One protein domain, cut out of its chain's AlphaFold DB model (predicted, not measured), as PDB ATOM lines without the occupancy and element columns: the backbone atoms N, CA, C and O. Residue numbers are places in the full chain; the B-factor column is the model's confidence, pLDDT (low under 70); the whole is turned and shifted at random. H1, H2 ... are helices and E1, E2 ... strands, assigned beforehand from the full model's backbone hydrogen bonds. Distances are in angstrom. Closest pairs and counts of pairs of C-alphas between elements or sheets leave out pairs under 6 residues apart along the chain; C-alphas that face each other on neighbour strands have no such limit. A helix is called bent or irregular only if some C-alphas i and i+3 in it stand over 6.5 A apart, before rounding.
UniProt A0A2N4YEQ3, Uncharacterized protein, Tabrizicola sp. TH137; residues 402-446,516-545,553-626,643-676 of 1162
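Overview. This is residues 402 to 446, 516 to 545, 553 to 626 and 643 to 676 of the 1162 residues of an uncharacterized protein of Tabrizicola sp. TH137 (UniProt A0A2N4YEQ3). A long, strongly twisted sheet runs through the domain, built round three long strands side by side, E2, E7 and E8, with short strands added along the outer sides of E2 and E8. H1 and H2 cover one face toward one end, and H3 lies across the strands at the other end. The printed part has 183 residues, with three named helices and nine named strands in the order H1 E1 H2 E2 E3 E4 E5 E6 H3 E7 E8 E9. The sheet is branched and mixed, and the class is mixed, helices and strands. The whole is compact, with a radius of gyration of the C-alphas of 17.7 A, yet elongated, spanning 54 by 35 by 31 A.

Along the chain. E7, residues 608 to 625, is 41.3 A long and starts at C-alpha 608 (98.761, 3.639, -50.301); it bends by 85 degrees at residue 619. E8, residues 643 to 657, is 35.3 A long and bends by 84 degrees at residue 652. E2, residues 517 to 527, is 31.0 A long. The short strands are E1, residues 420 to 424, E3, 536 to 541, E4, 559 to 561, E5, 569 to 573, E6, 581 to 583, and E9, 665 to 668, which ends at C-alpha 668 (108.014, 12.839, -62.805). H1, residues 405 to 410, begins at C-alpha 405 (125.548, -5.411, -72.757). H2, residues 428 to 445, is 24.7 A long and irregular, C-alphas 433 and 436 being 7.3 A apart. H3, residues 586 to 599, is 20.6 A long.

Arrangement. E7 has antiparallel E2 on one side, N 521 to O 614 2.9 A, and antiparallel E8 on the other, N 613 to O 655 2.9 A. Beside E2, parallel E1, N 423 to O 520 2.9 A, and antiparallel E3, N 526 to O 540 2.8 A, lie on one side. E6 is antiparallel to E3, N 537 to O 582 3.0 A. Beside E8, parallel E5, N 572 to O 647 2.9 A, and antiparallel E9, N 656 to O 667 2.9 A, lie on one side. E4 and E5 form a hairpin, N 560 to O 571 3.0 A. H1 is on the sheet, height 8.4 A, along E2 at 9 degrees on the local plane. H2, on the same face, has height 7.4 A and runs along E7 at 13 degrees on the local plane; its closest C-alphas to E7 are those of Asn 445 and Ala 623, 5.8 A. H3, height 9.8 A, runs across E7 at 68 degrees on the local plane; the closest C-alphas are those of Leu 596 and Gln 608, 6.8 A. In H1 and H3 every O i to N i+4 pair is within hydrogen-bond range; in H2, 9 of 14 are.

Size, cuts and confidence. The C-alphas farthest apart are those of Ser 446 and Asp 587, 55.7 A. Three cuts leave gaps between C-alphas of 19.0 A from 446 to 516, 15.9 A from 545 to 553 and 5.6 A from 626 to 643. Of the links printed whole, none is long. Mean pLDDT of the printed part is 72.9, with 61 residues under 70, among them 553 to 569 and 597 to 608.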
ATOM      1  N   ALA A 402     128.364 -12.734 -75.891       77.00
ATOM      2  CA  ALA A 402     127.206 -11.846 -75.980       77.00
ATOM      3  C   ALA A 402     127.459 -10.678 -76.949       77.00
ATOM      4  O   ALA A 402     128.570 -10.141 -77.019       77.00
ATOM      5  N   ARG A 403     126.424 -10.274 -77.687       78.75
ATOM      6  CA  ARG A 403     126.462  -9.268 -78.760       78.75
ATOM      7  C   ARG A 403     126.587  -7.856 -78.199       78.75
ATOM      8  O   ARG A 403     127.458  -7.100 -78.621       78.75
ATOM      9  N   ASP A 404     125.781  -7.549 -77.193       83.81
ATOM     10  CA  ASP A 404     125.706  -6.259 -76.506       83.81
ATOM     11  C   ASP A 404     125.787  -6.443 -74.976       83.81
ATOM     12  O   ASP A 404     126.176  -7.512 -74.492       83.81
ATOM     13  N   ALA A 405     125.517  -5.378 -74.216       86.06
ATOM     14  CA  ALA A 405     125.548  -5.411 -72.757       86.06
ATOM     15  C   ALA A 405     124.275  -6.021 -72.151       86.06
ATOM     16  O   ALA A 405     124.380  -6.863 -71.263       86.06
ATOM     17  N   VAL A 406     123.090  -5.674 -72.655       85.88
ATOM     18  CA  VAL A 406     121.804  -6.160 -72.127       85.88
ATOM     19  C   VAL A 406     121.715  -7.681 -72.272       85.88
ATOM     20  O   VAL A 406     121.399  -8.371 -71.304       85.88
ATOM     21  N   GLU A 407     122.125  -8.216 -73.427       83.94
ATOM     22  CA  GLU A 407     122.210  -9.661 -73.666       83.94
ATOM     23  C   GLU A 407     123.221 -10.350 -72.727       83.94
ATOM     24  O   GLU A 407     122.996 -11.479 -72.293       83.94
ATOM     25  N   SER A 408     124.332  -9.686 -72.381       87.00
ATOM     26  CA  SER A 408     125.355 -10.269 -71.495       87.00
ATOM     27  C   SER A 408     124.887 -10.441 -70.047       87.00
ATOM     28  O   SER A 408     125.324 -11.373 -69.383       87.00
ATOM     29  N   TRP A 409     123.965  -9.593 -69.583       87.06
ATOM     30  CA  TRP A 409     123.342  -9.716 -68.266       87.06
ATOM     31  C   TRP A 409     122.133 -10.663 -68.288       87.06
ATOM     32  O   TRP A 409     121.996 -11.499 -67.399       87.06
ATOM     33  N   SER A 410     121.265 -10.588 -69.307       82.06
ATOM     34  CA  SER A 410     120.034 -11.399 -69.348       82.06
ATOM     35  C   SER A 410     120.302 -12.899 -69.473       82.06
ATOM     36  O   SER A 410     119.557 -13.725 -68.950       82.06
ATOM     37  N   ARG A 411     121.405 -13.260 -70.135       79.00
ATOM     38  CA  ARG A 411     121.931 -14.632 -70.209       79.00
ATOM     39  C   ARG A 411     122.393 -15.205 -68.866       79.00
ATOM     40  O   ARG A 411     122.545 -16.417 -68.764       79.00
ATOM     41  N   LEU A 412     122.603 -14.353 -67.863       77.31
ATOM     42  CA  LEU A 412     122.995 -14.714 -66.499       77.31
ATOM     43  C   LEU A 412     121.816 -14.602 -65.509       77.31
ATOM     44  O   LEU A 412     122.028 -14.523 -64.305       77.31
ATOM     45  N   GLY A 413     120.575 -14.594 -66.016       72.56
ATOM     46  CA  GLY A 413     119.337 -14.595 -65.225       72.56
ATOM     47  C   GLY A 413     118.644 -13.236 -65.099       72.56
ATOM     48  O   GLY A 413     117.449 -13.195 -64.797       72.56
ATOM     49  N   ALA A 414     119.341 -12.130 -65.385       76.81
ATOM     50  CA  ALA A 414     118.817 -10.788 -65.148       76.81
ATOM     51  C   ALA A 414     117.564 -10.473 -65.992       76.81
ATOM     52  O   ALA A 414     117.517 -10.699 -67.204       76.81
ATOM     53  N   VAL A 415     116.542  -9.899 -65.353       78.25
ATOM     54  CA  VAL A 415     115.274  -9.550 -66.012       78.25
ATOM     55  C   VAL A 415     115.472  -8.359 -66.953       78.25
ATOM     56  O   VAL A 415     116.083  -7.363 -66.571       78.25
ATOM     57  N   VAL A 416     114.912  -8.425 -68.166       78.00
ATOM     58  CA  VAL A 416     114.955  -7.340 -69.162       78.00
ATOM     59  C   VAL A 416     113.552  -6.932 -69.606       78.00
ATOM     60  O   VAL A 416     112.710  -7.788 -69.875       78.00
ATOM     61  N   ALA A 417     113.332  -5.623 -69.732       78.00
ATOM     62  CA  ALA A 417     112.187  -4.996 -70.397       78.00
ATOM     63  C   ALA A 417     112.644  -3.679 -71.054       78.00
ATOM     64  O   ALA A 417     113.590  -3.061 -70.577       78.00
ATOM     65  N   ASP A 418     112.004  -3.244 -72.144       79.50
ATOM     66  CA  ASP A 418     112.324  -1.989 -72.860       79.50
ATOM     67  C   ASP A 418     113.822  -1.798 -73.220       79.50
ATOM     68  O   ASP A 418     114.347  -0.689 -73.139       79.50
ATOM     69  N   GLU A 419     114.528  -2.880 -73.580       82.44
ATOM     70  CA  GLU A 419     115.993  -2.904 -73.803       82.44
ATOM     71  C   GLU A 419     116.831  -2.480 -72.569       82.44
ATOM     72  O   GLU A 419     117.948  -1.979 -72.695       82.44
ATOM     73  N   ARG A 420     116.305  -2.687 -71.354       84.69
ATOM     74  CA  ARG A 420     116.945  -2.338 -70.073       84.69
ATOM     75  C   ARG A 420     116.836  -3.462 -69.054       84.69
ATOM     76  O   ARG A 420     115.861  -4.209 -69.043       84.69
ATOM     77  N   LEU A 421     117.807  -3.540 -68.148       86.81
ATOM     78  CA  LEU A 421     117.736  -4.433 -66.989       86.81
ATOM     79  C   LEU A 421     116.709  -3.915 -65.984       86.81
ATOM     80  O   LEU A 421     116.827  -2.786 -65.519       86.81
ATOM     81  N   VAL A 422     115.728  -4.728 -65.615       80.81
ATOM     82  CA  VAL A 422     114.780  -4.391 -64.549       80.81
ATOM     83  C   VAL A 422     115.364  -4.869 -63.226       80.81
ATOM     84  O   VAL A 422     115.640  -6.056 -63.066       80.81
ATOM     85  N   ILE A 423     115.525  -3.951 -62.275       77.62
ATOM     86  CA  ILE A 423     116.037  -4.223 -60.927       77.62
ATOM     87  C   ILE A 423     114.918  -3.906 -59.922       77.62
ATOM     88  O   ILE A 423     114.739  -2.741 -59.553       77.62
ATOM     89  N   PRO A 424     114.121  -4.897 -59.481       66.00
ATOM     90  CA  PRO A 424     113.126  -4.703 -58.431       66.00
ATOM     91  C   PRO A 424     113.826  -4.634 -57.069       66.00
ATOM     92  O   PRO A 424     114.242  -5.649 -56.510       66.00
ATOM     93  N   ALA A 425     113.973  -3.423 -56.540       61.41
ATOM     94  CA  ALA A 425     114.556  -3.195 -55.227       61.41
ATOM     95  C   ALA A 425     113.660  -3.773 -54.124       61.41
ATOM     96  O   ALA A 425     112.433  -3.771 -54.242       61.41
ATOM     97  N   LEU A 426     114.277  -4.217 -53.024       55.53
ATOM     98  CA  LEU A 426     113.585  -4.763 -51.845       55.53
ATOM     99  C   LEU A 426     112.758  -6.042 -52.123       55.53
ATOM    100  O   LEU A 426     111.917  -6.431 -51.310       55.53
ATOM    101  N   ASN A 427     113.001  -6.711 -53.257       59.88
ATOM    102  CA  ASN A 427     112.427  -8.010 -53.603       59.88
ATOM    103  C   ASN A 427     113.532  -9.071 -53.691       59.88
ATOM    104  O   ASN A 427     114.129  -9.278 -54.747       59.88
ATOM    105  N   TYR A 428     113.723  -9.793 -52.585       55.00
ATOM    106  CA  TYR A 428     114.697 -10.878 -52.427       55.00
ATOM    107  C   TYR A 428     114.771 -11.821 -53.642       55.00
ATOM    108  O   TYR A 428     115.853 -12.103 -54.148       55.00
ATOM    109  N   GLN A 429     113.625 -12.296 -54.147       53.53
ATOM    110  CA  GLN A 429     113.594 -13.281 -55.238       53.53
ATOM    111  C   GLN A 429     113.966 -12.683 -56.600       53.53
ATOM    112  O   GLN A 429     114.456 -13.403 -57.461       53.53
ATOM    113  N   ALA A 430     113.767 -11.378 -56.802       59.34
ATOM    114  CA  ALA A 430     114.227 -10.696 -58.009       59.34
ATOM    115  C   ALA A 430     115.714 -10.312 -57.929       59.34
ATOM    116  O   ALA A 430     116.392 -10.295 -58.952       59.34
ATOM    117  N   GLN A 431     116.226 -10.044 -56.725       61.84
ATOM    118  CA  GLN A 431     117.645  -9.772 -56.478       61.84
ATOM    119  C   GLN A 431     118.507 -11.030 -56.682       61.84
ATOM    120  O   GLN A 431     119.554 -10.946 -57.317       61.84
ATOM    121  N   GLN A 432     118.017 -12.208 -56.274       63.38
ATOM    122  CA  GLN A 432     118.653 -13.510 -56.545       63.38
ATOM    123  C   GLN A 432     118.916 -13.772 -58.045       63.38
ATOM    124  O   GLN A 432     119.903 -14.408 -58.402       63.38
ATOM    125  N   LEU A 433     118.094 -13.223 -58.952       67.25
ATOM    126  CA  LEU A 433     118.295 -13.332 -60.408       67.25
ATOM    127  C   LEU A 433     119.465 -12.484 -60.946       67.25
ATOM    128  O   LEU A 433     119.765 -12.547 -62.138       67.25
ATOM    129  N   LEU A 434     120.103 -11.673 -60.098       72.94
ATOM    130  CA  LEU A 434     121.289 -10.886 -60.436       72.94
ATOM    131  C   LEU A 434     122.585 -11.528 -59.922       72.94
ATOM    132  O   LEU A 434     123.640 -11.217 -60.468       72.94
ATOM    133  N   GLU A 435     122.530 -12.420 -58.928       74.44
ATOM    134  CA  GLU A 435     123.725 -12.968 -58.261       74.44
ATOM    135  C   GLU A 435     124.740 -13.598 -59.234       74.44
ATOM    136  O   GLU A 435     125.908 -13.217 -59.166       74.44
ATOM    137  N   PRO A 436     124.359 -14.423 -60.238       78.19
ATOM    138  CA  PRO A 436     125.333 -14.960 -61.193       78.19
ATOM    139  C   PRO A 436     126.056 -13.858 -61.980       78.19
ATOM    140  O   PRO A 436     127.259 -13.942 -62.220       78.19
ATOM    141  N   ALA A 437     125.344 -12.792 -62.357       82.94
ATOM    142  CA  ALA A 437     125.926 -11.639 -63.039       82.94
ATOM    143  C   ALA A 437     126.850 -10.825 -62.114       82.94
ATOM    144  O   ALA A 437     127.891 -10.334 -62.558       82.94
ATOM    145  N   LEU A 438     126.500 -10.708 -60.830       81.31
ATOM    146  CA  LEU A 438     127.318 -10.036 -59.822       81.31
ATOM    147  C   LEU A 438     128.587 -10.833 -59.498       81.31
ATOM    148  O   LEU A 438     129.659 -10.242 -59.461       81.31
ATOM    149  N   ASP A 439     128.521 -12.154 -59.353       78.56
ATOM    150  CA  ASP A 439     129.695 -12.965 -59.009       78.56
ATOM    151  C   ASP A 439     130.662 -13.154 -60.181       78.56
ATOM    152  O   ASP A 439     131.878 -13.133 -59.980       78.56
ATOM    153  N   TYR A 440     130.170 -13.183 -61.424       83.12
ATOM    154  CA  TYR A 440     131.041 -13.021 -62.590       83.12
ATOM    155  C   TYR A 440     131.754 -11.651 -62.605       83.12
ATOM    156  O   TYR A 440     132.903 -11.574 -63.044       83.12
ATOM    157  N   LEU A 441     131.126 -10.572 -62.112       83.38
ATOM    158  CA  LEU A 441     131.788  -9.268 -61.946       83.38
ATOM    159  C   LEU A 441     132.761  -9.246 -60.760       83.38
ATOM    160  O   LEU A 441     133.807  -8.604 -60.866       83.38
ATOM    161  N   THR A 442     132.473  -9.962 -59.672       78.50
ATOM    162  CA  THR A 442     133.418 -10.189 -58.568       78.50
ATOM    163  C   THR A 442     134.677 -10.870 -59.102       78.50
ATOM    164  O   THR A 442     135.767 -10.306 -59.012       78.50
ATOM    165  N   LEU A 443     134.527 -12.009 -59.784       81.00
ATOM    166  CA  LEU A 443     135.640 -12.746 -60.385       81.00
ATOM    167  C   LEU A 443     136.396 -11.936 -61.450       81.00
ATOM    168  O   LEU A 443     137.612 -12.078 -61.555       81.00
ATOM    169  N   LEU A 444     135.714 -11.082 -62.229       83.81
ATOM    170  CA  LEU A 444     136.337 -10.189 -63.220       83.81
ATOM    171  C   LEU A 444     137.311  -9.184 -62.599       83.81
ATOM    172  O   LEU A 444     138.316  -8.855 -63.227       83.81
ATOM    173  N   ASN A 445     137.009  -8.695 -61.398       76.88
ATOM    174  CA  ASN A 445     137.772  -7.631 -60.753       76.88
ATOM    175  C   ASN A 445     138.713  -8.136 -59.639       76.88
ATOM    176  O   ASN A 445     139.589  -7.382 -59.218       76.88
ATOM    177  N   SER A 446     138.586  -9.392 -59.198       71.75
ATOM    178  CA  SER A 446     139.516 -10.031 -58.256       71.75
ATOM    179  C   SER A 446     140.683 -10.730 -58.981       71.75
ATOM    180  O   SER A 446     140.447 -11.584 -59.843       71.75
ATOM    181  N   PRO A 516     129.188  -0.153 -69.903       91.62
ATOM    182  CA  PRO A 516     127.966   0.299 -69.237       91.62
ATOM    183  C   PRO A 516     126.712  -0.441 -69.733       91.62
ATOM    184  O   PRO A 516     126.687  -0.957 -70.852       91.62
ATOM    185  N   VAL A 517     125.656  -0.479 -68.915       92.56
ATOM    186  CA  VAL A 517     124.356  -1.071 -69.286       92.56
ATOM    187  C   VAL A 517     123.191  -0.219 -68.777       92.56
ATOM    188  O   VAL A 517     123.235   0.320 -67.672       92.56
ATOM    189  N   ALA A 518     122.142  -0.083 -69.588       91.75
ATOM    190  CA  ALA A 518     120.935   0.642 -69.207       91.75
ATOM    191  C   ALA A 518     120.044  -0.222 -68.300       91.75
ATOM    192  O   ALA A 518     119.808  -1.401 -68.578       91.75
ATOM    193  N   ALA A 519     119.530   0.370 -67.224       90.12
ATOM    194  CA  ALA A 519     118.718  -0.310 -66.224       90.12
ATOM    195  C   ALA A 519     117.564   0.571 -65.720       90.12
ATOM    196  O   ALA A 519     117.579   1.799 -65.831       90.12
ATOM    197  N   ARG A 520     116.553  -0.082 -65.151       88.75
ATOM    198  CA  ARG A 520     115.383   0.510 -64.517       88.75
ATOM    199  C   ARG A 520     115.248  -0.056 -63.106       88.75
ATOM    200  O   ARG A 520     114.865  -1.212 -62.927       88.75
ATOM    201  N   LEU A 521     115.577   0.761 -62.113       85.62
ATOM    202  CA  LEU A 521     115.458   0.421 -60.696       85.62
ATOM    203  C   LEU A 521     114.041   0.739 -60.214       85.62
ATOM    204  O   LEU A 521     113.597   1.869 -60.387       85.62
ATOM    205  N   VAL A 522     113.339  -0.218 -59.604       81.38
ATOM    206  CA  VAL A 522     111.937  -0.063 -59.171       81.38
ATOM    207  C   VAL A 522     111.827  -0.201 -57.657       81.38
ATOM    208  O   VAL A 522     112.209  -1.229 -57.108       81.38
ATOM    209  N   LEU A 523     111.287   0.821 -56.988       78.12
ATOM    210  CA  LEU A 523     111.151   0.915 -55.532       78.12
ATOM    211  C   LEU A 523     109.672   1.024 -55.118       78.12
ATOM    212  O   LEU A 523     108.977   1.910 -55.623       78.12
ATOM    213  N   PRO A 524     109.178   0.205 -54.170       75.56
ATOM    214  CA  PRO A 524     107.882   0.431 -53.538       75.56
ATOM    215  C   PRO A 524     107.966   1.604 -52.547       75.56
ATOM    216  O   PRO A 524     108.818   1.632 -51.651       75.56
ATOM    217  N   VAL A 525     107.063   2.573 -52.687       78.81
ATOM    218  CA  VAL A 525     106.996   3.779 -51.850       78.81
ATOM    219  C   VAL A 525     105.558   4.044 -51.399       78.81
ATOM    220  O   VAL A 525     104.606   3.683 -52.083       78.81
ATOM    221  N   ARG A 526     105.377   4.664 -50.235       78.00
ATOM    222  CA  ARG A 526     104.067   4.933 -49.631       78.00
ATOM    223  C   ARG A 526     103.715   6.411 -49.728       78.00
ATOM    224  O   ARG A 526     104.554   7.267 -49.441       78.00
ATOM    225  N   LEU A 527     102.469   6.700 -50.093       78.38
ATOM    226  CA  LEU A 527     101.870   8.031 -50.004       78.38
ATOM    227  C   LEU A 527     101.467   8.314 -48.553       78.38
ATOM    228  O   LEU A 527     100.605   7.631 -48.000       78.38
ATOM    229  N   GLY A 528     102.068   9.343 -47.953       75.25
ATOM    230  CA  GLY A 528     101.623   9.886 -46.673       75.25
ATOM    231  C   GLY A 528     100.404  10.806 -46.819       75.25
ATOM    232  O   GLY A 528      99.871  11.017 -47.910       75.25
ATOM    233  N   ASN A 529      99.968  11.394 -45.703       81.06
ATOM    234  CA  ASN A 529      98.825  12.311 -45.685       81.06
ATOM    235  C   ASN A 529      99.045  13.526 -46.605       81.06
ATOM    236  O   ASN A 529     100.062  14.209 -46.509       81.06
ATOM    237  N   TYR A 530      98.063  13.804 -47.465       84.12
ATOM    238  CA  TYR A 530      98.090  14.928 -48.402       84.12
ATOM    239  C   TYR A 530      98.087  16.281 -47.673       84.12
ATOM    240  O   TYR A 530      97.201  16.562 -46.862       84.12
ATOM    241  N   ASP A 531      99.051  17.135 -48.012       84.19
ATOM    242  CA  ASP A 531      99.169  18.498 -47.508       84.19
ATOM    243  C   ASP A 531      98.300  19.440 -48.356       84.19
ATOM    244  O   ASP A 531      98.565  19.675 -49.538       84.19
ATOM    245  N   PHE A 532      97.243  19.983 -47.749       86.69
ATOM    246  CA  PHE A 532      96.284  20.859 -48.428       86.69
ATOM    247  C   PHE A 532      96.807  22.278 -48.683       86.69
ATOM    248  O   PHE A 532      96.352  22.909 -49.641       86.69
ATOM    249  N   ASP A 533      97.752  22.763 -47.875       87.69
ATOM    250  CA  ASP A 533      98.308  24.115 -47.988       87.69
ATOM    251  C   ASP A 533      99.425  24.159 -49.043       87.69
ATOM    252  O   ASP A 533      99.526  25.116 -49.815       87.69
ATOM    253  N   ARG A 534     100.238  23.098 -49.116       87.88
ATOM    254  CA  ARG A 534     101.343  22.943 -50.078       87.88
ATOM    255  C   ARG A 534     100.933  22.223 -51.368       87.88
ATOM    256  O   ARG A 534     101.644  22.333 -52.363       87.88
ATOM    257  N   GLN A 535      99.792  21.531 -51.367       92.12
ATOM    258  CA  GLN A 535      99.266  20.705 -52.467       92.12
ATOM    259  C   GLN A 535     100.244  19.613 -52.929       92.12
ATOM    260  O   GLN A 535     100.547  19.459 -54.117       92.12
ATOM    261  N   VAL A 536     100.751  18.853 -51.953       88.06
ATOM    262  CA  VAL A 536     101.676  17.731 -52.165       88.06
ATOM    263  C   VAL A 536     101.220  16.478 -51.421       88.06
ATOM    264  O   VAL A 536     100.667  16.560 -50.325       88.06
ATOM    265  N   PHE A 537     101.529  15.304 -51.970       86.88
ATOM    266  CA  PHE A 537     101.690  14.097 -51.156       86.88
ATOM    267  C   PHE A 537     103.162  13.956 -50.741       86.88
ATOM    268  O   PHE A 537     104.014  13.922 -51.632       86.88
ATOM    269  N   PRO A 538     103.490  13.832 -49.443       81.44
ATOM    270  CA  PRO A 538     104.804  13.364 -49.017       81.44
ATOM    271  C   PRO A 538     104.948  11.863 -49.313       81.44
ATOM    272  O   PRO A 538     103.978  11.108 -49.203       81.44
ATOM    273  N   VAL A 539     106.152  11.423 -49.675       76.88
ATOM    274  CA  VAL A 539     106.446  10.033 -50.057       76.88
ATOM    275  C   VAL A 539     107.496   9.427 -49.125       76.88
ATOM    276  O   VAL A 539     108.529  10.042 -48.865       76.88
ATOM    277  N   ARG A 540     107.249   8.203 -48.639       70.31
ATOM    278  CA  ARG A 540     108.155   7.428 -47.767       70.31
ATOM    279  C   ARG A 540     108.566   6.108 -48.435       70.31
ATOM    280  O   ARG A 540     107.800   5.557 -49.220       70.31
ATOM    281  N   LEU A 541     109.744   5.563 -48.125       66.38
ATOM    282  CA  LEU A 541     110.136   4.212 -48.570       66.38
ATOM    283  C   LEU A 541     109.321   3.149 -47.813       66.38
ATOM    284  O   LEU A 541     109.082   3.288 -46.616       66.38
ATOM    285  N   ALA A 542     108.890   2.079 -48.486       54.53
ATOM    286  CA  ALA A 542     107.896   1.162 -47.916       54.53
ATOM    287  C   ALA A 542     108.412   0.168 -46.847       54.53
ATOM    288  O   ALA A 542     107.593  -0.586 -46.310       54.53
ATOM    289  N   GLN A 543     109.719   0.143 -46.546       50.97
ATOM    290  CA  GLN A 543     110.366  -0.843 -45.658       50.97
ATOM    291  C   GLN A 543     111.451  -0.255 -44.720       50.97
ATOM    292  O   GLN A 543     112.517  -0.845 -44.569       50.97
ATOM    293  N   SER A 544     111.218   0.871 -44.035       41.66
ATOM    294  CA  SER A 544     111.996   1.134 -42.810       41.66
ATOM    295  C   SER A 544     111.455   0.244 -41.685       41.66
ATOM    296  O   SER A 544     110.357   0.470 -41.179       41.66
ATOM    297  N   SER A 545     112.205  -0.792 -41.302       31.50
ATOM    298  CA  SER A 545     111.848  -1.690 -40.190       31.50
ATOM    299  C   SER A 545     111.978  -1.028 -38.811       31.50
ATOM    300  O   SER A 545     111.428  -1.531 -37.834       31.50
ATOM    301  N   GLU A 553     115.900  12.795 -42.229       42.22
ATOM    302  CA  GLU A 553     115.726  13.311 -43.610       42.22
ATOM    303  C   GLU A 553     116.972  14.053 -44.163       42.22
ATOM    304  O   GLU A 553     116.924  15.191 -44.641       42.22
ATOM    305  N   GLN A 554     118.134  13.414 -44.086       38.25
ATOM    306  CA  GLN A 554     119.411  13.937 -44.548       38.25
ATOM    307  C   GLN A 554     119.591  13.681 -46.048       38.25
ATOM    308  O   GLN A 554     119.200  12.643 -46.579       38.25
ATOM    309  N   VAL A 555     120.248  14.618 -46.738       37.78
ATOM    310  CA  VAL A 555     120.573  14.521 -48.172       37.78
ATOM    311  C   VAL A 555     121.750  13.555 -48.373       37.78
ATOM    312  O   VAL A 555     122.857  13.959 -48.722       37.78
ATOM    313  N   ARG A 556     121.519  12.269 -48.096       39.66
ATOM    314  CA  ARG A 556     122.476  11.188 -48.354       39.66
ATOM    315  C   ARG A 556     122.465  10.828 -49.848       39.66
ATOM    316  O   ARG A 556     121.419  10.967 -50.491       39.66
ATOM    317  N   PRO A 557     123.587  10.348 -50.414       46.06
ATOM    318  CA  PRO A 557     123.548   9.605 -51.669       46.06
ATOM    319  C   PRO A 557     122.592   8.424 -51.512       46.06
ATOM    320  O   PRO A 557     122.609   7.775 -50.463       46.06
ATOM    321  N   PHE A 558     121.769   8.129 -52.520       56.47
ATOM    322  CA  PHE A 558     120.998   6.892 -52.472       56.47
ATOM    323  C   PHE A 558     121.951   5.727 -52.742       56.47
ATOM    324  O   PHE A 558     122.477   5.574 -53.849       56.47
ATOM    325  N   VAL A 559     122.213   4.962 -51.684       55.88
ATOM    326  CA  VAL A 559     122.984   3.725 -51.722       55.88
ATOM    327  C   VAL A 559     122.012   2.591 -51.448       55.88
ATOM    328  O   VAL A 559     121.342   2.601 -50.418       55.88
ATOM    329  N   LEU A 560     121.918   1.649 -52.380       64.62
ATOM    330  CA  LEU A 560     121.035   0.493 -52.283       64.62
ATOM    331  C   LEU A 560     121.863  -0.786 -52.371       64.62
ATOM    332  O   LEU A 560     122.652  -0.943 -53.306       64.62
ATOM    333  N   ASP A 561     121.647  -1.712 -51.445       61.84
ATOM    334  CA  ASP A 561     122.152  -3.073 -51.580       61.84
ATOM    335  C   ASP A 561     121.357  -3.796 -52.684       61.84
ATOM    336  O   ASP A 561     120.133  -3.940 -52.628       61.84
ATOM    337  N   LEU A 562     122.059  -4.204 -53.743       60.62
ATOM    338  CA  LEU A 562     121.499  -4.926 -54.887       60.62
ATOM    339  C   LEU A 562     121.086  -6.354 -54.524       60.62
ATOM    340  O   LEU A 562     120.285  -6.943 -55.243       60.62
ATOM    341  N   THR A 563     121.580  -6.871 -53.403       55.88
ATOM    342  CA  THR A 563     121.334  -8.221 -52.897       55.88
ATOM    343  C   THR A 563     120.771  -8.169 -51.480       55.88
ATOM    344  O   THR A 563     120.684  -7.107 -50.864       55.88
ATOM    345  N   ALA A 564     120.325  -9.314 -50.963       44.09
ATOM    346  CA  ALA A 564     119.643  -9.380 -49.670       44.09
ATOM    347  C   ALA A 564     120.584  -9.415 -48.449       44.09
ATOM    348  O   ALA A 564     120.108  -9.351 -47.316       44.09
ATOM    349  N   GLN A 565     121.898  -9.534 -48.663       48.78
ATOM    350  CA  GLN A 565     122.897  -9.402 -47.606       48.78
ATOM    351  C   GLN A 565     123.391  -7.949 -47.576       48.78
ATOM    352  O   GLN A 565     123.959  -7.496 -48.575       48.78
ATOM    353  N   PRO A 566     123.184  -7.205 -46.474       46.31
ATOM    354  CA  PRO A 566     123.646  -5.827 -46.388       46.31
ATOM    355  C   PRO A 566     125.172  -5.749 -46.499       46.31
ATOM    356  O   PRO A 566     125.887  -6.676 -46.132       46.31
ATOM    357  N   ASP A 567     125.656  -4.607 -46.980       49.91
ATOM    358  CA  ASP A 567     127.063  -4.212 -47.096       49.91
ATOM    359  C   ASP A 567     127.890  -4.747 -48.293       49.91
ATOM    360  O   ASP A 567     128.874  -4.094 -48.654       49.91
ATOM    361  N   PHE A 568     127.502  -5.825 -48.991       54.19
ATOM    362  CA  PHE A 568     128.390  -6.493 -49.974       54.19
ATOM    363  C   PHE A 568     128.238  -6.100 -51.460       54.19
ATOM    364  O   PHE A 568     129.160  -6.340 -52.253       54.19
ATOM    365  N   ARG A 569     127.103  -5.528 -51.886       69.12
ATOM    366  CA  ARG A 569     126.795  -5.266 -53.313       69.12
ATOM    367  C   ARG A 569     126.050  -3.930 -53.483       69.12
ATOM    368  O   ARG A 569     124.834  -3.905 -53.627       69.12
ATOM    369  N   LYS A 570     126.762  -2.798 -53.452       70.06
ATOM    370  CA  LYS A 570     126.176  -1.446 -53.312       70.06
ATOM    371  C   LYS A 570     126.040  -0.677 -54.626       70.06
ATOM    372  O   LYS A 570     127.039  -0.235 -55.197       70.06
ATOM    373  N   LEU A 571     124.810  -0.402 -55.050       71.75
ATOM    374  CA  LEU A 571     124.509   0.586 -56.087       71.75
ATOM    375  C   LEU A 571     124.551   2.001 -55.497       71.75
ATOM    376  O   LEU A 571     123.777   2.308 -54.595       71.75
ATOM    377  N   ARG A 572     125.428   2.866 -56.017       71.69
ATOM    378  CA  ARG A 572     125.498   4.301 -55.697       71.69
ATOM    379  C   ARG A 572     124.928   5.111 -56.870       71.69
ATOM    380  O   ARG A 572     125.351   4.932 -58.014       71.69
ATOM    381  N   MET A 573     123.969   5.996 -56.591       71.94
ATOM    382  CA  MET A 573     123.297   6.838 -57.598       71.94
ATOM    383  C   MET A 573     123.782   8.295 -57.537       71.94
ATOM    384  O   MET A 573     124.001   8.831 -56.451       71.94
ATOM    385  N   ASP A 574     123.900   8.967 -58.691       70.81
ATOM    386  CA  ASP A 574     124.345  10.373 -58.799       70.81
ATOM    387  C   ASP A 574     123.312  11.421 -58.326       70.81
ATOM    388  O   ASP A 574     123.538  12.629 -58.441       70.81
ATOM    389  N   VAL A 575     122.184  10.982 -57.762       68.56
ATOM    390  CA  VAL A 575     121.079  11.823 -57.277       68.56
ATOM    391  C   VAL A 575     120.764  11.554 -55.806       68.56
ATOM    392  O   VAL A 575     120.909  10.439 -55.306       68.56
ATOM    393  N   ALA A 576     120.285  12.584 -55.110       64.38
ATOM    394  CA  ALA A 576     119.759  12.464 -53.754       64.38
ATOM    395  C   ALA A 576     118.224  12.496 -53.766       64.38
ATOM    396  O   ALA A 576     117.634  13.414 -54.339       64.38
ATOM    397  N   LEU A 577     117.581  11.541 -53.083       60.16
ATOM    398  CA  LEU A 577     116.115  11.483 -52.965       60.16
ATOM    399  C   LEU A 577     115.528  12.672 -52.181       60.16
ATOM    400  O   LEU A 577     114.490  13.205 -52.563       60.16
ATOM    401  N   GLY A 578     116.202  13.112 -51.110       58.28
ATOM    402  CA  GLY A 578     115.735  14.208 -50.254       58.28
ATOM    403  C   GLY A 578     114.338  13.963 -49.665       58.28
ATOM    404  O   GLY A 578     113.952  12.823 -49.421       58.28
ATOM    405  N   LYS A 579     113.568  15.040 -49.460       64.75
ATOM    406  CA  LYS A 579     112.126  14.948 -49.192       64.75
ATOM    407  C   LYS A 579     111.398  14.691 -50.512       64.75
ATOM    408  O   LYS A 579     111.177  15.627 -51.280       64.75
ATOM    409  N   ALA A 580     111.060  13.437 -50.794       68.94
ATOM    410  CA  ALA A 580     110.291  13.086 -51.982       68.94
ATOM    411  C   ALA A 580     108.823  13.527 -51.814       68.94
ATOM    412  O   ALA A 580     108.143  13.121 -50.873       68.94
ATOM    413  N   GLU A 581     108.334  14.367 -52.727       83.94
ATOM    414  CA  GLU A 581     106.981  14.933 -52.690       83.94
ATOM    415  C   GLU A 581     106.354  14.944 -54.092       83.94
ATOM    416  O   GLU A 581     106.994  15.343 -55.068       83.94
ATOM    417  N   ILE A 582     105.082  14.549 -54.201       86.62
ATOM    418  CA  ILE A 582     104.312  14.588 -55.451       86.62
ATOM    419  C   ILE A 582     103.386  15.805 -55.424       86.62
ATOM    420  O   ILE A 582     102.331  15.779 -54.791       86.62
ATOM    421  N   ALA A 583     103.776  16.869 -56.131       87.12
ATOM    422  CA  ALA A 583     102.971  18.080 -56.285       87.12
ATOM    423  C   ALA A 583     101.774  17.851 -57.224       87.12
ATOM    424  O   ALA A 583     101.938  17.644 -58.436       87.12
ATOM    425  N   MET A 584     100.567  17.901 -56.654       89.81
ATOM    426  CA  MET A 584      99.319  17.486 -57.294       89.81
ATOM    427  C   MET A 584      98.137  18.325 -56.776       89.81
ATOM    428  O   MET A 584      97.906  18.334 -55.572       89.81
ATOM    429  N   PRO A 585      97.357  18.994 -57.646       92.81
ATOM    430  CA  PRO A 585      96.166  19.740 -57.243       92.81
ATOM    431  C   PRO A 585      95.128  18.887 -56.504       92.81
ATOM    432  O   PRO A 585      94.952  17.704 -56.790       92.81
ATOM    433  N   VAL A 586      94.357  19.523 -55.618       89.00
ATOM    434  CA  VAL A 586      93.418  18.861 -54.688       89.00
ATOM    435  C   VAL A 586      92.430  17.902 -55.376       89.00
ATOM    436  O   VAL A 586      92.096  16.861 -54.812       89.00
ATOM    437  N   ASP A 587      91.952  18.215 -56.582       90.06
ATOM    438  CA  ASP A 587      90.996  17.359 -57.303       90.06
ATOM    439  C   ASP A 587      91.667  16.209 -58.078       90.06
ATOM    440  O   ASP A 587      91.101  15.116 -58.153       90.06
ATOM    441  N   GLU A 588      92.907  16.391 -58.549       90.44
ATOM    442  CA  GLU A 588      93.749  15.293 -59.054       90.44
ATOM    443  C   GLU A 588      94.111  14.331 -57.908       90.44
ATOM    444  O   GLU A 588      93.983  13.114 -58.055       90.44
ATOM    445  N   ALA A 589      94.448  14.872 -56.732       87.31
ATOM    446  CA  ALA A 589      94.771  14.109 -55.529       87.31
ATOM    447  C   ALA A 589      93.583  13.281 -55.012       87.31
ATOM    448  O   ALA A 589      93.754  12.125 -54.621       87.31
ATOM    449  N   LYS A 590      92.354  13.820 -55.063       84.62
ATOM    450  CA  LYS A 590      91.125  13.039 -54.813       84.62
ATOM    451  C   LYS A 590      90.963  11.902 -55.821       84.62
ATOM    452  O   LYS A 590      90.613  10.796 -55.419       84.62
ATOM    453  N   ALA A 591      91.208  12.160 -57.107       85.88
ATOM    454  CA  ALA A 591      91.058  11.156 -58.156       85.88
ATOM    455  C   ALA A 591      92.092  10.022 -58.033       85.88
ATOM    456  O   ALA A 591      91.726   8.861 -58.207       85.88
ATOM    457  N   LEU A 592      93.349  10.335 -57.692       84.88
ATOM    458  CA  LEU A 592      94.393   9.344 -57.403       84.88
ATOM    459  C   LEU A 592      94.034   8.505 -56.166       84.88
ATOM    460  O   LEU A 592      93.942   7.283 -56.261       84.88
ATOM    461  N   ASN A 593      93.715   9.161 -55.041       79.38
ATOM    462  CA  ASN A 593      93.270   8.495 -53.811       79.38
ATOM    463  C   ASN A 593      92.076   7.551 -54.052       79.38
ATOM    464  O   ASN A 593      91.993   6.500 -53.418       79.38
ATOM    465  N   ALA A 594      91.149   7.929 -54.942       79.69
ATOM    466  CA  ALA A 594      89.980   7.128 -55.296       79.69
ATOM    467  C   ALA A 594      90.329   5.902 -56.158       79.69
ATOM    468  O   ALA A 594      89.795   4.830 -55.882       79.69
ATOM    469  N   ARG A 595      91.236   6.025 -57.144       80.69
ATOM    470  CA  ARG A 595      91.723   4.875 -57.933       80.69
ATOM    471  C   ARG A 595      92.419   3.852 -57.039       80.69
ATOM    472  O   ARG A 595      91.997   2.700 -56.986       80.69
ATOM    473  N   LEU A 596      93.380   4.304 -56.236       73.56
ATOM    474  CA  LEU A 596      94.141   3.441 -55.327       73.56
ATOM    475  C   LEU A 596      93.239   2.764 -54.267       73.56
ATOM    476  O   LEU A 596      93.468   1.610 -53.912       73.56
ATOM    477  N   LYS A 597      92.146   3.414 -53.822       68.06
ATOM    478  CA  LYS A 597      91.109   2.797 -52.956       68.06
ATOM    479  C   LYS A 597      90.142   1.851 -53.670       68.06
ATOM    480  O   LYS A 597      89.417   1.132 -52.989       68.06
ATOM    481  N   SER A 598      90.080   1.868 -55.000       60.84
ATOM    482  CA  SER A 598      89.229   0.952 -55.773       60.84
ATOM    483  C   SER A 598      89.921  -0.364 -56.135       60.84
ATOM    484  O   SER A 598      89.235  -1.345 -56.404       60.84
ATOM    485  N   GLU A 599      91.256  -0.397 -56.090       53.66
ATOM    486  CA  GLU A 599      92.072  -1.579 -56.399       53.66
ATOM    487  C   GLU A 599      92.470  -2.350 -55.130       53.66
ATOM    488  O   GLU A 599      92.389  -3.576 -55.100       53.66
ATOM    489  N   VAL A 600      92.806  -1.650 -54.036       50.09
ATOM    490  CA  VAL A 600      93.036  -2.280 -52.725       50.09
ATOM    491  C   VAL A 600      91.689  -2.585 -52.060       50.09
ATOM    492  O   VAL A 600      91.076  -1.728 -51.424       50.09
ATOM    493  N   GLY A 601      91.213  -3.820 -52.228       39.56
ATOM    494  CA  GLY A 601      89.886  -4.270 -51.798       39.56
ATOM    495  C   GLY A 601      89.599  -4.113 -50.297       39.56
ATOM    496  O   GLY A 601      89.895  -4.999 -49.504       39.56
ATOM    497  N   ALA A 602      88.931  -3.015 -49.932       36.56
ATOM    498  CA  ALA A 602      88.213  -2.802 -48.669       36.56
ATOM    499  C   ALA A 602      88.999  -2.962 -47.341       36.56
ATOM    500  O   ALA A 602      88.373  -3.072 -46.284       36.56
ATOM    501  N   MET A 603      90.335  -2.892 -47.350       33.28
ATOM    502  CA  MET A 603      91.146  -2.755 -46.127       33.28
ATOM    503  C   MET A 603      91.453  -1.267 -45.850       33.28
ATOM    504  O   MET A 603      92.092  -0.639 -46.693       33.28
ATOM    505  N   PRO A 604      91.010  -0.667 -44.722       39.16
ATOM    506  CA  PRO A 604      91.112   0.788 -44.524       39.16
ATOM    507  C   PRO A 604      92.518   1.322 -44.219       39.16
ATOM    508  O   PRO A 604      92.809   2.464 -44.569       39.16
ATOM    509  N   ASP A 605      93.354   0.514 -43.560       40.62
ATOM    510  CA  ASP A 605      94.523   0.991 -42.799       40.62
ATOM    511  C   ASP A 605      95.884   0.688 -43.462       40.62
ATOM    512  O   ASP A 605      96.935   0.866 -42.848       40.62
ATOM    513  N   LEU A 606      95.889   0.245 -44.725       41.78
ATOM    514  CA  LEU A 606      97.115   0.162 -45.523       41.78
ATOM    515  C   LEU A 606      97.408   1.520 -46.174       41.78
ATOM    516  O   LEU A 606      96.646   1.999 -47.017       41.78
ATOM    517  N   GLU A 607      98.542   2.121 -45.807       52.28
ATOM    518  CA  GLU A 607      99.107   3.275 -46.512       52.28
ATOM    519  C   GLU A 607      99.255   2.961 -48.009       52.28
ATOM    520  O   GLU A 607      99.740   1.892 -48.395       52.28
ATOM    521  N   GLN A 608      98.838   3.896 -48.866       66.38
ATOM    522  CA  GLN A 608      98.761   3.639 -50.301       66.38
ATOM    523  C   GLN A 608     100.158   3.470 -50.894       66.38
ATOM    524  O   GLN A 608     100.925   4.428 -51.004       66.38
ATOM    525  N   THR A 609     100.477   2.233 -51.271       71.75
ATOM    526  CA  THR A 609     101.734   1.899 -51.935       71.75
ATOM    527  C   THR A 609     101.617   2.202 -53.424       71.75
ATOM    528  O   THR A 609     100.679   1.764 -54.085       71.75
ATOM    529  N   ILE A 610     102.585   2.956 -53.927       83.56
ATOM    530  CA  ILE A 610     102.828   3.258 -55.337       83.56
ATOM    531  C   ILE A 610     104.294   2.914 -55.648       83.56
ATOM    532  O   ILE A 610     105.054   2.521 -54.758       83.56
ATOM    533  N   PHE A 611     104.723   3.061 -56.898       84.06
ATOM    534  CA  PHE A 611     106.061   2.644 -57.323       84.06
ATOM    535  C   PHE A 611     106.859   3.831 -57.852       84.06
ATOM    536  O   PHE A 611     106.348   4.619 -58.640       84.06
ATOM    537  N   LEU A 612     108.112   3.967 -57.426       85.81
ATOM    538  CA  LEU A 612     109.074   4.915 -57.986       85.81
ATOM    539  C   LEU A 612     110.069   4.133 -58.841       85.81
ATOM    540  O   LEU A 612     110.813   3.305 -58.312       85.81
ATOM    541  N   ALA A 613     110.093   4.393 -60.146       88.75
ATOM    542  CA  ALA A 613     111.093   3.830 -61.043       88.75
ATOM    543  C   ALA A 613     112.133   4.886 -61.438       88.75
ATOM    544  O   ALA A 613     111.786   6.009 -61.811       88.75
ATOM    545  N   PHE A 614     113.405   4.503 -61.385       88.25
ATOM    546  CA  PHE A 614     114.540   5.280 -61.867       88.25
ATOM    547  C   PHE A 614     115.099   4.653 -63.136       88.25
ATOM    548  O   PHE A 614     115.522   3.498 -63.117       88.25
ATOM    549  N   ASP A 615     115.170   5.436 -64.206       91.00
ATOM    550  CA  ASP A 615     115.874   5.062 -65.428       91.00
ATOM    551  C   ASP A 615     117.325   5.540 -65.338       91.00
ATOM    552  O   ASP A 615     117.595   6.746 -65.311       91.00
ATOM    553  N   LEU A 616     118.266   4.599 -65.282       90.19
ATOM    554  CA  LEU A 616     119.682   4.850 -65.011       90.19
ATOM    555  C   LEU A 616     120.597   4.036 -65.930       90.19
ATOM    556  O   LEU A 616     120.180   3.066 -66.562       90.19
ATOM    557  N   THR A 617     121.867   4.422 -65.991       89.75
ATOM    558  CA  THR A 617     122.933   3.583 -66.552       89.75
ATOM    559  C   THR A 617     123.797   3.077 -65.407       89.75
ATOM    560  O   THR A 617     124.210   3.868 -64.562       89.75
ATOM    561  N   LEU A 618     124.066   1.772 -65.354       88.12
ATOM    562  CA  LEU A 618     125.165   1.233 -64.555       88.12
ATOM    563  C   LEU A 618     126.443   1.497 -65.357       88.12
ATOM    564  O   LEU A 618     126.651   0.873 -66.398       88.12
ATOM    565  N   ASP A 619     127.250   2.465 -64.926       80.62
ATOM    566  CA  ASP A 619     128.351   2.994 -65.737       80.62
ATOM    567  C   ASP A 619     129.639   2.191 -65.553       80.62
ATOM    568  O   ASP A 619     130.355   1.891 -66.509       80.62
ATOM    569  N   SER A 620     129.940   1.845 -64.302       80.94
ATOM    570  CA  SER A 620     131.121   1.075 -63.912       80.94
ATOM    571  C   SER A 620     130.890   0.380 -62.572       80.94
ATOM    572  O   SER A 620     130.065   0.819 -61.768       80.94
ATOM    573  N   VAL A 621     131.640  -0.692 -62.327       82.38
ATOM    574  CA  VAL A 621     131.744  -1.331 -61.016       82.38
ATOM    575  C   VAL A 621     133.176  -1.191 -60.520       82.38
ATOM    576  O   VAL A 621     134.123  -1.325 -61.292       82.38
ATOM    577  N   GLN A 622     133.329  -0.903 -59.236       71.62
ATOM    578  CA  GLN A 622     134.589  -1.006 -58.518       71.62
ATOM    579  C   GLN A 622     134.450  -2.169 -57.543       71.62
ATOM    580  O   GLN A 622     133.596  -2.126 -56.654       71.62
ATOM    581  N   ALA A 623     135.262  -3.208 -57.716       63.97
ATOM    582  CA  ALA A 623     135.446  -4.184 -56.657       63.97
ATOM    583  C   ALA A 623     136.435  -3.633 -55.637       63.97
ATOM    584  O   ALA A 623     137.478  -3.080 -55.991       63.97
ATOM    585  N   LYS A 624     136.106  -3.821 -54.367       58.56
ATOM    586  CA  LYS A 624     137.006  -3.618 -53.249       58.56
ATOM    587  C   LYS A 624     137.179  -4.957 -52.553       58.56
ATOM    588  O   LYS A 624     136.307  -5.385 -51.799       58.56
ATOM    589  N   THR A 625     138.300  -5.614 -52.828       47.81
ATOM    590  CA  THR A 625     138.738  -6.776 -52.058       47.81
ATOM    591  C   THR A 625     138.952  -6.336 -50.611       47.81
ATOM    592  O   THR A 625     139.635  -5.345 -50.343       47.81
ATOM    593  N   SER A 626     138.354  -7.057 -49.673       43.50
ATOM    594  CA  SER A 626     138.589  -6.926 -48.241       43.50
ATOM    595  C   SER A 626     139.917  -7.627 -47.927       43.50
ATOM    596  O   SER A 626     139.971  -8.762 -47.452       43.50
ATOM    597  N   THR A 643     134.813  -9.663 -51.097       54.00
ATOM    598  CA  THR A 643     134.934  -8.613 -52.116       54.00
ATOM    599  C   THR A 643     133.619  -7.857 -52.233       54.00
ATOM    600  O   THR A 643     132.607  -8.408 -52.666       54.00
ATOM    601  N   THR A 644     133.632  -6.576 -51.864       62.84
ATOM    602  CA  THR A 644     132.483  -5.678 -52.015       62.84
ATOM    603  C   THR A 644     132.444  -5.134 -53.439       62.84
ATOM    604  O   THR A 644     133.423  -4.545 -53.896       62.84
ATOM    605  N   LEU A 645     131.308  -5.244 -54.132       65.81
ATOM    606  CA  LEU A 645     131.092  -4.521 -55.390       65.81
ATOM    607  C   LEU A 645     130.392  -3.191 -55.114       65.81
ATOM    608  O   LEU A 645     129.350  -3.168 -54.458       65.81
ATOM    609  N   SER A 646     130.918  -2.091 -55.654       74.75
ATOM    610  CA  SER A 646     130.224  -0.803 -55.690       74.75
ATOM    611  C   SER A 646     130.006  -0.344 -57.129       74.75
ATOM    612  O   SER A 646     130.960  -0.101 -57.867       74.75
ATOM    613  N   PHE A 647     128.743  -0.217 -57.527       77.38
ATOM    614  CA  PHE A 647     128.348   0.271 -58.847       77.38
ATOM    615  C   PHE A 647     128.171   1.786 -58.811       77.38
ATOM    616  O   PHE A 647     127.447   2.302 -57.959       77.38
ATOM    617  N   GLN A 648     128.793   2.483 -59.757       79.44
ATOM    618  CA  GLN A 648     128.503   3.886 -60.049       79.44
ATOM    619  C   GLN A 648     127.387   3.949 -61.095       79.44
ATOM    620  O   GLN A 648     127.412   3.183 -62.065       79.44
ATOM    621  N   SER A 649     126.420   4.849 -60.909       81.25
ATOM    622  CA  SER A 649     125.303   4.990 -61.843       81.25
ATOM    623  C   SER A 649     124.840   6.425 -62.079       81.25
ATOM    624  O   SER A 649     124.641   7.203 -61.142       81.25
ATOM    625  N   SER A 650     124.614   6.731 -63.356       83.75
ATOM    626  CA  SER A 650     124.074   7.994 -63.856       83.75
ATOM    627  C   SER A 650     122.568   7.882 -64.068       83.75
ATOM    628  O   SER A 650     122.101   7.137 -64.936       83.75
ATOM    629  N   VAL A 651     121.788   8.648 -63.308       86.38
ATOM    630  CA  VAL A 651     120.328   8.669 -63.397       86.38
ATOM    631  C   VAL A 651     119.872   9.649 -64.478       86.38
ATOM    632  O   VAL A 651     120.263  10.819 -64.515       86.38
ATOM    633  N   SER A 652     119.019   9.157 -65.375       87.81
ATOM    634  CA  SER A 652     118.458   9.921 -66.493       87.81
ATOM    635  C   SER A 652     117.070  10.488 -66.187       87.81
ATOM    636  O   SER A 652     116.801  11.635 -66.534       87.81
ATOM    637  N   GLN A 653     116.216   9.717 -65.505       88.44
ATOM    638  CA  GLN A 653     114.828  10.072 -65.199       88.44
ATOM    639  C   GLN A 653     114.349   9.345 -63.930       88.44
ATOM    640  O   GLN A 653     114.844   8.265 -63.602       88.44
ATOM    641  N   ALA A 654     113.365   9.917 -63.234       88.00
ATOM    642  CA  ALA A 654     112.644   9.271 -62.138       88.00
ATOM    643  C   ALA A 654     111.136   9.515 -62.272       88.00
ATOM    644  O   ALA A 654     110.707  10.653 -62.469       88.00
ATOM    645  N   MET A 655     110.322   8.466 -62.163       89.50
ATOM    646  CA  MET A 655     108.877   8.541 -62.379       89.50
ATOM    647  C   MET A 655     108.102   7.691 -61.371       89.50
ATOM    648  O   MET A 655     108.437   6.535 -61.123       89.50
ATOM    649  N   PHE A 656     107.046   8.278 -60.807       89.75
ATOM    650  CA  PHE A 656     106.071   7.580 -59.976       89.75
ATOM    651  C   PHE A 656     105.006   6.892 -60.841       89.75
ATOM    652  O   PHE A 656     104.568   7.473 -61.836       89.75
ATOM    653  N   TYR A 657     104.543   5.713 -60.428       88.19
ATOM    654  CA  TYR A 657     103.553   4.867 -61.102       88.19
ATOM    655  C   TYR A 657     102.522   4.307 -60.113       88.19
ATOM    656  O   TYR A 657     102.858   4.038 -58.962       88.19
ATOM    657  N   GLU A 658     101.281   4.094 -60.563       84.81
ATOM    658  CA  GLU A 658     100.217   3.485 -59.742       84.81
ATOM    659  C   GLU A 658     100.424   1.973 -59.533       84.81
ATOM    660  O   GLU A 658      99.968   1.427 -58.534       84.81
ATOM    661  N   ASP A 659     101.122   1.297 -60.451       75.62
ATOM    662  CA  ASP A 659     101.272  -0.162 -60.489       75.62
ATOM    663  C   ASP A 659     102.723  -0.640 -60.647       75.62
ATOM    664  O   ASP A 659     103.556   0.019 -61.266       75.62
ATOM    665  N   ALA A 660     102.995  -1.847 -60.137       69.62
ATOM    666  CA  ALA A 660     104.305  -2.500 -60.200       69.62
ATOM    667  C   ALA A 660     104.749  -2.869 -61.629       69.62
ATOM    668  O   ALA A 660     105.940  -3.060 -61.868       69.62
ATOM    669  N   ALA A 661     103.806  -2.964 -62.574       74.12
ATOM    670  CA  ALA A 661     104.080  -3.190 -63.992       74.12
ATOM    671  C   ALA A 661     104.453  -1.895 -64.743       74.12
ATOM    672  O   ALA A 661     104.768  -1.948 -65.931       74.12
ATOM    673  N   LEU A 662     104.459  -0.747 -64.050       81.31
ATOM    674  CA  LEU A 662     104.848   0.571 -64.560       81.31
ATOM    675  C   LEU A 662     104.016   1.036 -65.768       81.31
ATOM    676  O   LEU A 662     104.492   1.766 -66.636       81.31
ATOM    677  N   THR A 663     102.748   0.627 -65.823       82.94
ATOM    678  CA  THR A 663     101.846   0.941 -66.940       82.94
ATOM    679  C   THR A 663     101.148   2.294 -66.786       82.94
ATOM    680  O   THR A 663     100.841   2.940 -67.790       82.94
ATOM    681  N   ARG A 664     100.927   2.767 -65.549       85.62
ATOM    682  CA  ARG A 664     100.214   4.024 -65.252       85.62
ATOM    683  C   ARG A 664     101.110   5.049 -64.543       85.62
ATOM    684  O   ARG A 664     101.171   5.053 -63.312       85.62
ATOM    685  N   PRO A 665     101.812   5.930 -65.278       90.94
ATOM    686  CA  PRO A 665     102.628   6.980 -64.673       90.94
ATOM    687  C   PRO A 665     101.770   8.064 -63.999       90.94
ATOM    688  O   PRO A 665     100.788   8.546 -64.563       90.94
ATOM    689  N   ILE A 666     102.185   8.482 -62.803       89.50
ATOM    690  CA  ILE A 666     101.557   9.526 -61.979       89.50
ATOM    691  C   ILE A 666     102.233  10.882 -62.227       89.50
ATOM    692  O   ILE A 666     101.577  11.868 -62.570       89.50
ATOM    693  N   ARG A 667     103.553  10.963 -61.996       88.69
ATOM    694  CA  ARG A 667     104.326  12.215 -62.045       88.69
ATOM    695  C   ARG A 667     105.823  11.941 -62.154       88.69
ATOM    696  O   ARG A 667     106.312  10.945 -61.633       88.69
ATOM    697  N   GLU A 668     106.549  12.849 -62.796       88.19
ATOM    698  CA  GLU A 668     108.014  12.839 -62.805       88.19
ATOM    699  C   GLU A 668     108.553  13.421 -61.492       88.19
ATOM    700  O   GLU A 668     108.029  14.422 -60.993       88.19
ATOM    701  N   MET A 669     109.589  12.800 -60.925       82.94
ATOM    702  CA  MET A 669     110.272  13.308 -59.737       82.94
ATOM    703  C   MET A 669     111.410  14.253 -60.158       82.94
ATOM    704  O   MET A 669     112.275  13.846 -60.937       82.94
ATOM    705  N   PRO A 670     111.476  15.493 -59.636       78.81
ATOM    706  CA  PRO A 670     112.563  16.413 -59.958       78.81
ATOM    707  C   PRO A 670     113.897  15.904 -59.390       78.81
ATOM    708  O   PRO A 670     114.119  15.909 -58.179       78.81
ATOM    709  N   LEU A 671     114.803  15.480 -60.274       76.50
ATOM    710  CA  LEU A 671     116.113  14.952 -59.895       76.50
ATOM    711  C   LEU A 671     117.037  16.043 -59.339       76.50
ATOM    712  O   LEU A 671     117.482  16.934 -60.067       76.50
ATOM    713  N   LYS A 672     117.415  15.922 -58.062       72.38
ATOM    714  CA  LYS A 672     118.520  16.685 -57.479       72.38
ATOM    715  C   LYS A 672     119.819  15.888 -57.611       72.38
ATOM    716  O   LYS A 672     120.099  15.017 -56.788       72.38
ATOM    717  N   ARG A 673     120.618  16.204 -58.636       71.44
ATOM    718  CA  ARG A 673     121.987  15.680 -58.769       71.44
ATOM    719  C   ARG A 673     122.828  16.059 -57.551       71.44
ATOM    720  O   ARG A 673     122.703  17.165 -57.020       71.44
ATOM    721  N   LEU A 674     123.680  15.135 -57.127       56.72
ATOM    722  CA  LEU A 674     124.749  15.396 -56.175       56.72
ATOM    723  C   LEU A 674     125.815  16.259 -56.859       56.72
ATOM    724  O   LEU A 674     126.173  16.022 -58.013       56.72
ATOM    725  N   GLU A 675     126.350  17.249 -56.147       49.09
ATOM    726  CA  GLU A 675     127.603  17.867 -56.577       49.09
ATOM    727  C   GLU A 675     128.735  16.843 -56.374       49.09
ATOM    728  O   GLU A 675     128.779  16.200 -55.316       49.09
ATOM    729  N   PRO A 676     129.647  16.653 -57.348       42.84
ATOM    730  CA  PRO A 676     130.807  15.794 -57.147       42.84
ATOM    731  C   PRO A 676     131.612  16.328 -55.958       42.84
ATOM    732  O   PRO A 676     131.896  17.527 -55.892       42.84
TER     733      PRO A 676